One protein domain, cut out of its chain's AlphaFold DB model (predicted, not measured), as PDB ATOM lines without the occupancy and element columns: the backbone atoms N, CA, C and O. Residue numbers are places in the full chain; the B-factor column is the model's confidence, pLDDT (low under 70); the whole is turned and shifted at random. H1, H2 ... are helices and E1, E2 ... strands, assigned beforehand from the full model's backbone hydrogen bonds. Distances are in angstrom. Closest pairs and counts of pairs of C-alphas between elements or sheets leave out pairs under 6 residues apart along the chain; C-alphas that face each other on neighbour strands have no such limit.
ATOM      1  N   ILE A   6      32.379-118.171  17.513       84.25
ATOM      2  CA  ILE A   6      31.754-117.299  18.492       84.25
ATOM      3  C   ILE A   6      31.352-116.012  17.778       84.25
ATOM      4  O   ILE A   6      32.094-115.493  16.944       84.25
ATOM      5  N   TYR A   7      30.175-115.498  18.118       81.25
ATOM      6  CA  TYR A   7      29.774-114.173  17.677       81.25
ATOM      7  C   TYR A   7      30.338-113.133  18.642       81.25
ATOM      8  O   TYR A   7      30.218-113.276  19.864       81.25
ATOM      9  N   THR A   8      30.930-112.083  18.093       82.06
ATOM     10  CA  THR A   8      31.417-110.928  18.846       82.06
ATOM     11  C   THR A   8      30.828-109.656  18.252       82.06
ATOM     12  O   THR A   8      30.716-109.547  17.032       82.06
ATOM     13  N   ASP A   9      30.463-108.692  19.098       81.31
ATOM     14  CA  ASP A   9      29.887-107.423  18.627       81.31
ATOM     15  C   ASP A   9      30.869-106.630  17.751       81.31
ATOM     16  O   ASP A   9      30.448-105.890  16.867       81.31
ATOM     17  N   ASP A  10      32.171-106.826  17.978       83.75
ATOM     18  CA  ASP A  10      33.241-106.087  17.315       83.75
ATOM     19  C   ASP A  10      33.791-106.776  16.049       83.75
ATOM     20  O   ASP A  10      34.181-106.086  15.116       83.75
ATOM     21  N   TYR A  11      33.847-108.117  16.000       84.00
ATOM     22  CA  TYR A  11      34.468-108.879  14.894       84.00
ATOM     23  C   TYR A  11      33.485-109.798  14.151       84.00
ATOM     24  O   TYR A  11      33.880-110.556  13.270       84.00
ATOM     25  N   GLY A  12      32.206-109.812  14.538       85.38
ATOM     26  CA  GLY A  12      31.223-110.745  13.992       85.38
ATOM     27  C   GLY A  12      31.555-112.207  14.315       85.38
ATOM     28  O   GLY A  12      31.964-112.525  15.437       85.38
ATOM     29  N   ASP A  13      31.353-113.097  13.336       86.38
ATOM     30  CA  ASP A  13      31.563-114.546  13.463       86.38
ATOM     31  C   ASP A  13      33.033-114.945  13.239       86.38
ATOM     32  O   ASP A  13      33.479-115.222  12.117       86.38
ATOM     33  N   VAL A  14      33.770-115.058  14.342       87.25
ATOM     34  CA  VAL A  14      35.172-115.503  14.384       87.25
ATOM     35  C   VAL A  14      35.304-116.800  15.177       87.25
ATOM     36  O   VAL A  14      34.445-117.143  15.983       87.25
ATOM     37  N   THR A  15      36.380-117.559  14.983       88.31
ATOM     38  CA  THR A  15      36.647-118.720  15.849       88.31
ATOM     39  C   THR A  15      37.185-118.267  17.207       88.31
ATOM     40  O   THR A  15      37.778-117.192  17.326       88.31
ATOM     41  N   GLU A  16      37.041-119.093  18.248       88.00
ATOM     42  CA  GLU A  16      37.623-118.781  19.565       88.00
ATOM     43  C   GLU A  16      39.149-118.576  19.485       88.00
ATOM     44  O   GLU A  16      39.698-117.677  20.123       88.00
ATOM     45  N   GLN A  17      39.832-119.344  18.630       88.69
ATOM     46  CA  GLN A  17      41.264-119.187  18.370       88.69
ATOM     47  C   GLN A  17      41.598-117.832  17.731       88.69
ATOM     48  O   GLN A  17      42.577-117.194  18.118       88.69
ATOM     49  N   GLN A  18      40.808-117.399  16.748       88.56
ATOM     50  CA  GLN A  18      40.990-116.109  16.088       88.56
ATOM     51  C   GLN A  18      40.767-114.959  17.073       88.56
ATOM     52  O   GLN A  18      41.586-114.045  17.143       88.56
ATOM     53  N   TYR A  19      39.728-115.055  17.905       89.38
ATOM     54  CA  TYR A  19      39.438-114.058  18.931       89.38
ATOM     55  C   TYR A  19      40.548-113.947  19.986       89.38
ATOM     56  O   TYR A  19      40.958-112.842  20.343       89.38
ATOM     57  N   GLN A  20      41.083-115.077  20.463       89.62
ATOM     58  CA  GLN A  20      42.227-115.072  21.383       89.62
ATOM     59  C   GLN A  20      43.452-114.413  20.747       89.62
ATOM     60  O   GLN A  20      44.052-113.526  21.355       89.62
ATOM     61  N   LEU A  21      43.772-114.773  19.501       88.81
ATOM     62  CA  LEU A  21      44.905-114.194  18.787       88.81
ATOM     63  C   LEU A  21      44.758-112.677  18.612       88.81
ATOM     64  O   LEU A  21      45.730-111.952  18.816       88.81
ATOM     65  N   TYR A  22      43.560-112.191  18.274       90.50
ATOM     66  CA  TYR A  22      43.289-110.758  18.137       90.50
ATOM     67  C   TYR A  22      43.559-110.010  19.437       90.50
ATOM     68  O   TYR A  22      44.238-108.984  19.427       90.50
ATOM     69  N   ARG A  23      43.116-110.566  20.569       88.50
ATOM     70  CA  ARG A  23      43.372-109.983  21.890       88.50
ATOM     71  C   ARG A  23      44.846-109.999  22.276       88.50
ATOM     72  O   ARG A  23      45.331-109.010  22.811       88.50
ATOM     73  N   GLU A  24      45.552-111.096  22.024       89.88
ATOM     74  CA  GLU A  24      46.985-111.218  22.329       89.88
ATOM     75  C   GLU A  24      47.840-110.282  21.471       89.88
ATOM     76  O   GLU A  24      48.854-109.763  21.927       89.88
ATOM     77  N   SER A  25      47.404-110.055  20.235       86.56
ATOM     78  CA  SER A  25      48.129-109.289  19.226       86.56
ATOM     79  C   SER A  25      47.704-107.821  19.124       86.56
ATOM     80  O   SER A  25      48.284-107.082  18.329       86.56
ATOM     81  N   ASN A  26      46.704-107.398  19.905       88.38
ATOM     82  CA  ASN A  26      46.049-106.088  19.808       88.38
ATOM     83  C   ASN A  26      45.544-105.755  18.390       88.38
ATOM     84  O   ASN A  26      45.687-104.622  17.938       88.38
ATOM     85  N   VAL A  27      44.964-106.735  17.689       89.19
ATOM     86  CA  VAL A  27      44.241-106.483  16.429       89.19
ATOM     87  C   VAL A  27      42.980-105.700  16.772       89.19
ATOM     88  O   VAL A  27      42.231-106.125  17.650       89.19
ATOM     89  N   SER A  28      42.758-104.559  16.125       90.19
ATOM     90  CA  SER A  28      41.539-103.775  16.324       90.19
ATOM     91  C   SER A  28      40.401-104.252  15.408       90.19
ATOM     92  O   SER A  28      40.660-104.909  14.398       90.19
ATOM     93  N   PRO A  29      39.135-103.903  15.698       90.00
ATOM     94  CA  PRO A  29      38.013-104.203  14.803       90.00
ATOM     95  C   PRO A  29      38.202-103.632  13.390       90.00
ATOM     96  O   PRO A  29      37.931-104.310  12.410       90.00
ATOM     97  N   ALA A  30      38.781-102.432  13.276       89.38
ATOM     98  CA  ALA A  30      39.086-101.830  11.977       89.38
ATOM     99  C   ALA A  30      40.160-102.614  11.197       89.38
ATOM    100  O   ALA A  30      40.052-102.760   9.984       89.38
ATOM    101  N   ASP A  31      41.172-103.154  11.887       89.00
ATOM    102  CA  ASP A  31      42.174-104.020  11.253       89.00
ATOM    103  C   ASP A  31      41.555-105.340  10.776       89.00
ATOM    104  O   ASP A  31      41.961-105.892   9.753       89.00
ATOM    105  N   HIS A  32      40.583-105.869  11.525       90.19
ATOM    106  CA  HIS A  32      39.825-107.046  11.116       90.19
ATOM    107  C   HIS A  32      39.003-106.781   9.855       90.19
ATOM    108  O   HIS A  32      39.042-107.608   8.946       90.19
ATOM    109  N   ASP A  33      38.318-105.642   9.773       89.38
ATOM    110  CA  ASP A  33      37.567-105.265   8.573       89.38
ATOM    111  C   ASP A  33      38.494-105.199   7.348       89.38
ATOM    112  O   ASP A  33      38.189-105.778   6.308       89.38
ATOM    113  N   GLU A  34      39.687-104.609   7.489       88.06
ATOM    114  CA  GLU A  34      40.684-104.558   6.410       88.06
ATOM    115  C   GLU A  34      41.193-105.961   6.016       88.06
ATOM    116  O   GLU A  34      41.363-106.273   4.835       88.06
ATOM    117  N   LEU A  35      41.393-106.848   6.996       88.56
ATOM    118  CA  LEU A  35      41.742-108.251   6.756       88.56
ATOM    119  C   LEU A  35      40.637-108.988   5.984       88.56
ATOM    120  O   LEU A  35      40.943-109.781   5.091       88.56
ATOM    121  N   VAL A  36      39.368-108.738   6.301       89.56
ATOM    122  CA  VAL A  36      38.222-109.316   5.584       89.56
ATOM    123  C   VAL A  36      38.111-108.745   4.170       89.56
ATOM    124  O   VAL A  36      37.828-109.499   3.241       89.56
ATOM    125  N   ASP A  37      38.398-107.462   3.969       88.06
ATOM    126  CA  ASP A  37      38.417-106.853   2.636       88.06
ATOM    127  C   ASP A  37      39.509-107.465   1.737       88.06
ATOM    128  O   ASP A  37      39.277-107.689   0.546       88.06
ATOM    129  N   ILE A  38      40.680-107.792   2.298       85.31
ATOM    130  CA  ILE A  38      41.811-108.369   1.548       85.31
ATOM    131  C   ILE A  38      41.640-109.873   1.299       85.31
ATOM    132  O   ILE A  38      41.864-110.352   0.185       85.31
ATOM    133  N   TYR A  39      41.302-110.641   2.336       86.12
ATOM    134  CA  TYR A  39      41.277-112.110   2.277       86.12
ATOM    135  C   TYR A  39      39.877-112.682   2.009       86.12
ATOM    136  O   TYR A  39      39.731-113.876   1.739       86.12
ATOM    137  N   GLY A  40      38.847-111.837   2.041       86.38
ATOM    138  CA  GLY A  40      37.450-112.215   1.888       86.38
ATOM    139  C   GLY A  40      36.813-112.706   3.190       86.38
ATOM    140  O   GLY A  40      37.328-112.527   4.293       86.38
ATOM    141  N   SER A  41      35.662-113.364   3.055       85.50
ATOM    142  CA  SER A  41      34.885-113.910   4.172       85.50
ATOM    143  C   SER A  41      34.655-115.420   4.038       85.50
ATOM    144  O   SER A  41      34.853-116.017   2.978       85.50
ATOM    145  N   GLY A  42      34.241-116.054   5.139       83.44
ATOM    146  CA  GLY A  42      34.017-117.501   5.224       83.44
ATOM    147  C   GLY A  42      35.225-118.283   5.745       83.44
ATOM    148  O   GLY A  42      36.246-117.710   6.121       83.44
ATOM    149  N   ASP A  43      35.099-119.609   5.789       82.44
ATOM    150  CA  ASP A  43      36.041-120.472   6.518       82.44
ATOM    151  C   ASP A  43      37.467-120.416   5.945       82.44
ATOM    152  O   ASP A  43      38.432-120.244   6.686       82.44
ATOM    153  N   VAL A  44      37.604-120.455   4.614       82.25
ATOM    154  CA  VAL A  44      38.913-120.361   3.939       82.25
ATOM    155  C   VAL A  44      39.587-119.014   4.210       82.25
ATOM    156  O   VAL A  44      40.801-118.960   4.405       82.25
ATOM    157  N   ALA A  45      38.811-117.928   4.241       85.94
ATOM    158  CA  ALA A  45      39.337-116.604   4.537       85.94
ATOM    159  C   ALA A  45      39.757-116.483   6.006       85.94
ATOM    160  O   ALA A  45      40.822-115.937   6.279       85.94
ATOM    161  N   ARG A  46      38.997-117.057   6.954       85.69
ATOM    162  CA  ARG A  46      39.390-117.075   8.378       85.69
ATOM    163  C   ARG A  46      40.760-117.708   8.585       85.69
ATOM    164  O   ARG A  46      41.575-117.133   9.301       85.69
ATOM    165  N   ASP A  47      41.040-118.836   7.933       86.44
ATOM    166  CA  ASP A  47      42.348-119.497   8.025       86.44
ATOM    167  C   ASP A  47      43.482-118.615   7.482       86.44
ATOM    168  O   ASP A  47      44.554-118.520   8.091       86.44
ATOM    169  N   GLN A  48      43.245-117.931   6.358       88.06
ATOM    170  CA  GLN A  48      44.213-116.998   5.773       88.06
ATOM    171  C   GLN A  48      44.447-115.784   6.675       88.06
ATOM    172  O   GLN A  48      45.596-115.411   6.905       88.06
ATOM    173  N   ILE A  49      43.384-115.223   7.252       88.88
ATOM    174  CA  ILE A  49      43.446-114.111   8.203       88.88
ATOM    175  C   ILE A  49      44.215-114.521   9.467       88.88
ATOM    176  O   ILE A  49      45.081-113.784   9.933       88.88
ATOM    177  N   LEU A  50      43.968-115.718  10.006       89.19
ATOM    178  CA  LEU A  50      44.706-116.272  11.146       89.19
ATOM    179  C   LEU A  50      46.204-116.409  10.849       89.19
ATOM    180  O   LEU A  50      47.041-116.065  11.689       89.19
ATOM    181  N   ALA A  51      46.552-116.910   9.663       88.56
ATOM    182  CA  ALA A  51      47.940-117.020   9.227       88.56
ATOM    183  C   ALA A  51      48.594-115.640   9.051       88.56
ATOM    184  O   ALA A  51      49.711-115.436   9.525       88.56
ATOM    185  N   ALA A  52      47.880-114.692   8.440       86.88
ATOM    186  CA  ALA A  52      48.315-113.315   8.236       86.88
ATOM    187  C   ALA A  52      48.581-112.601   9.565       86.88
ATOM    188  O   ALA A  52      49.661-112.055   9.770       86.88
ATOM    189  N   VAL A  53      47.650-112.674  10.517       88.25
ATOM    190  CA  VAL A  53      47.832-112.058  11.838       88.25
ATOM    191  C   VAL A  53      49.063-112.641  12.527       88.25
ATOM    192  O   VAL A  53      49.892-111.879  12.999       88.25
ATOM    193  N   ARG A  54      49.276-113.965  12.497       88.06
ATOM    194  CA  ARG A  54      50.504-114.582  13.046       88.06
ATOM    195  C   ARG A  54      51.789-114.123  12.352       88.06
ATOM    196  O   ARG A  54      52.839-114.064  12.989       88.06
ATOM    197  N   GLU A  55      51.731-113.860  11.050       85.44
ATOM    198  CA  GLU A  55      52.862-113.346  10.275       85.44
ATOM    199  C   GLU A  55      53.191-111.903  10.685       85.44
ATOM    200  O   GLU A  55      54.353-111.601  10.971       85.44
ATOM    201  N   PHE A  56      52.172-111.047  10.791       83.44
ATOM    202  CA  PHE A  56      52.312-109.611  11.058       83.44
ATOM    203  C   PHE A  56      52.415-109.250  12.541       83.44
ATOM    204  O   PHE A  56      52.707-108.107  12.871       83.44
ATOM    205  N   THR A  57      52.244-110.215  13.446       81.81
ATOM    206  CA  THR A  57      52.399-110.013  14.897       81.81
ATOM    207  C   THR A  57      53.704-110.576  15.439       81.81
ATOM    208  O   THR A  57      53.910-110.615  16.650       81.81
ATOM    209  N   ARG A  58      54.652-110.958  14.569       68.50
ATOM    210  CA  ARG A  58      55.977-111.475  14.965       68.50
ATOM    211  C   ARG A  58      56.793-110.526  15.858       68.50
ATOM    212  O   ARG A  58      57.715-110.986  16.524       68.50
ATOM    213  N   GLY A  59      56.452-109.236  15.894       66.88
ATOM    214  CA  GLY A  59      57.003-108.234  16.819       66.88
ATOM    215  C   GLY A  59      56.249-108.085  18.151       66.88
ATOM    216  O   GLY A  59      56.602-107.220  18.945       66.88
ATOM    217  N   GLY A  60      55.217-108.899  18.398       70.38
ATOM    218  CA  GLY A  60      54.342-108.851  19.575       70.38
ATOM    219  C   GLY A  60      53.104-107.960  19.424       70.38
ATOM    220  O   GLY A  60      52.245-107.972  20.299       70.38
ATOM    221  N   MET A  61      52.987-107.207  18.328       79.56
ATOM    222  CA  MET A  61      51.847-106.332  18.052       79.56
ATOM    223  C   MET A  61      51.502-106.383  16.568       79.56
ATOM    224  O   MET A  61      52.403-106.485  15.735       79.56
ATOM    225  N   TYR A  62      50.210-106.342  16.254       83.31
ATOM    226  CA  TYR A  62      49.733-106.310  14.878       83.31
ATOM    227  C   TYR A  62      50.118-104.998  14.187       83.31
ATOM    228  O   TYR A  62      50.064-103.925  14.789       83.31
ATOM    229  N   SER A  63      50.497-105.100  12.915       83.06
ATOM    230  CA  SER A  63      50.880-103.976  12.065       83.06
ATOM    231  C   SER A  63      50.108-104.050  10.750       83.06
ATOM    232  O   SER A  63      50.437-104.845   9.866       83.06
ATOM    233  N   CYS A  64      49.081-103.206  10.605       80.12
ATOM    234  CA  CYS A  64      48.321-103.075   9.357       80.12
ATOM    235  C   CYS A  64      49.207-102.617   8.188       80.12
ATOM    236  O   CYS A  64      48.998-103.016   7.047       80.12
ATOM    237  N   TRP A  65      50.265-101.849   8.468       80.56
ATOM    238  CA  TRP A  65      51.231-101.431   7.455       80.56
ATOM    239  C   TRP A  65      52.018-102.618   6.881       80.56
ATOM    240  O   TRP A  65      52.134-102.734   5.660       80.56
ATOM    241  N   ASP A  66      52.511-103.524   7.734       81.88
ATOM    242  CA  ASP A  66      53.217-104.731   7.279       81.88
ATOM    243  C   ASP A  66      52.278-105.663   6.503       81.88
ATOM    244  O   ASP A  66      52.673-106.236   5.482       81.88
ATOM    245  N   MET A  67      51.012-105.750   6.930       82.81
ATOM    246  CA  MET A  67      49.975-106.453   6.179       82.81
ATOM    247  C   MET A  67      49.789-105.861   4.782       82.81
ATOM    248  O   MET A  67      49.859-106.600   3.799       82.81
ATOM    249  N   ALA A  68      49.556-104.551   4.676       77.75
ATOM    250  CA  ALA A  68      49.311-103.889   3.400       77.75
ATOM    251  C   ALA A  68      50.506-104.050   2.444       77.75
ATOM    252  O   ALA A  68      50.329-104.323   1.256       77.75
ATOM    253  N   GLN A  69      51.740-103.969   2.958       79.38
ATOM    254  CA  GLN A  69      52.946-104.247   2.172       79.38
ATOM    255  C   GLN A  69      52.987-105.694   1.661       79.38
ATOM    256  O   GLN A  69      53.299-105.926   0.491       79.38
ATOM    257  N   ALA A  70      52.649-106.672   2.503       80.25
ATOM    258  CA  ALA A  70      52.618-108.075   2.103       80.25
ATOM    259  C   ALA A  70      51.493-108.376   1.096       80.25
ATOM    260  O   ALA A  70      51.708-109.132   0.147       80.25
ATOM    261  N   ALA A  71      50.314-107.771   1.260       76.00
ATOM    262  CA  ALA A  71      49.198-107.892   0.324       76.00
ATOM    263  C   ALA A  71      49.548-107.300  -1.052       76.00
ATOM    264  O   ALA A  71      49.329-107.954  -2.074       76.00
ATOM    265  N   LEU A  72      50.208-106.135  -1.082       79.75
ATOM    266  CA  LEU A  72      50.728-105.524  -2.310       79.75
ATOM    267  C   LEU A  72      51.757-106.427  -3.008       79.75
ATOM    268  O   LEU A  72      51.677-106.651  -4.214       79.75
ATOM    269  N   GLN A  73      52.706-107.001  -2.260       81.88
ATOM    270  CA  GLN A  73      53.698-107.936  -2.812       81.88
ATOM    271  C   GLN A  73      53.063-109.209  -3.390       81.88
ATOM    272  O   GLN A  73      53.618-109.814  -4.308       81.88
ATOM    273  N   ARG A  74      51.905-109.617  -2.860       79.31
ATOM    274  CA  ARG A  74      51.129-110.781  -3.313       79.31
ATOM    275  C   ARG A  74      50.153-110.448  -4.453       79.31
ATOM    276  O   ARG A  74      49.548-111.371  -4.990       79.31
ATOM    277  N   GLY A  75      50.029-109.175  -4.847       78.56
ATOM    278  CA  GLY A  75      49.103-108.719  -5.893       78.56
ATOM    279  C   GLY A  75      47.629-108.786  -5.482       78.56
ATOM    280  O   GLY A  75      46.775-109.018  -6.333       78.56
TER     281      GLY A  75
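This is residues 6 to 75 of the 77 residues of an uncharacterized protein of Tsukamurella tyrosinosolvens (UniProt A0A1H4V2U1). A small hairpin, E1 and E2, stands at one end of a four-helix body, in which H1 runs beside H3 while H2 and H4, running alike, stand steeply to H3; H4 is at the far end. The printed part has 70 residues, in order E1 E2 H1 H2 H3 H4, with an antiparallel sheet E1 - E2. It is mostly helix and compact, with a radius of gyration of the C-alphas of 11.1 A and spans of 32 by 24 by 18 A.

E1, residues 6 to 8, begins at C-alpha 6 (31.754, -117.299, 18.492); E2 is residues 12 to 15. H3, residues 43 to 56, is 20.1 A long; H1 is residues 16 to 25, H2 29 to 39. H4, residues 64 to 73, ends at C-alpha 73 (53.698, -107.936, -2.812).

In the hairpin, N 6 and O 14 are within hydrogen-bond range at 2.8 A. H3, the hub, touches H1 at a shallow tilt of 22 degrees, closest C-alphas Gln 18 and Leu 50, 6.2 A. With residues 45 to 49 alone it touches H2, closest C-alphas Tyr 39 and Ala 45, 5.4 A. With residues 52 to 56 alone it touches H4, closest C-alphas Phe 56 and Asp 66, 6.2 A. In H1 to H4 every O i to N i+4 pair is within range.

The printed part has no cut and no long link; residues 58 to 59 are under pLDDT 70.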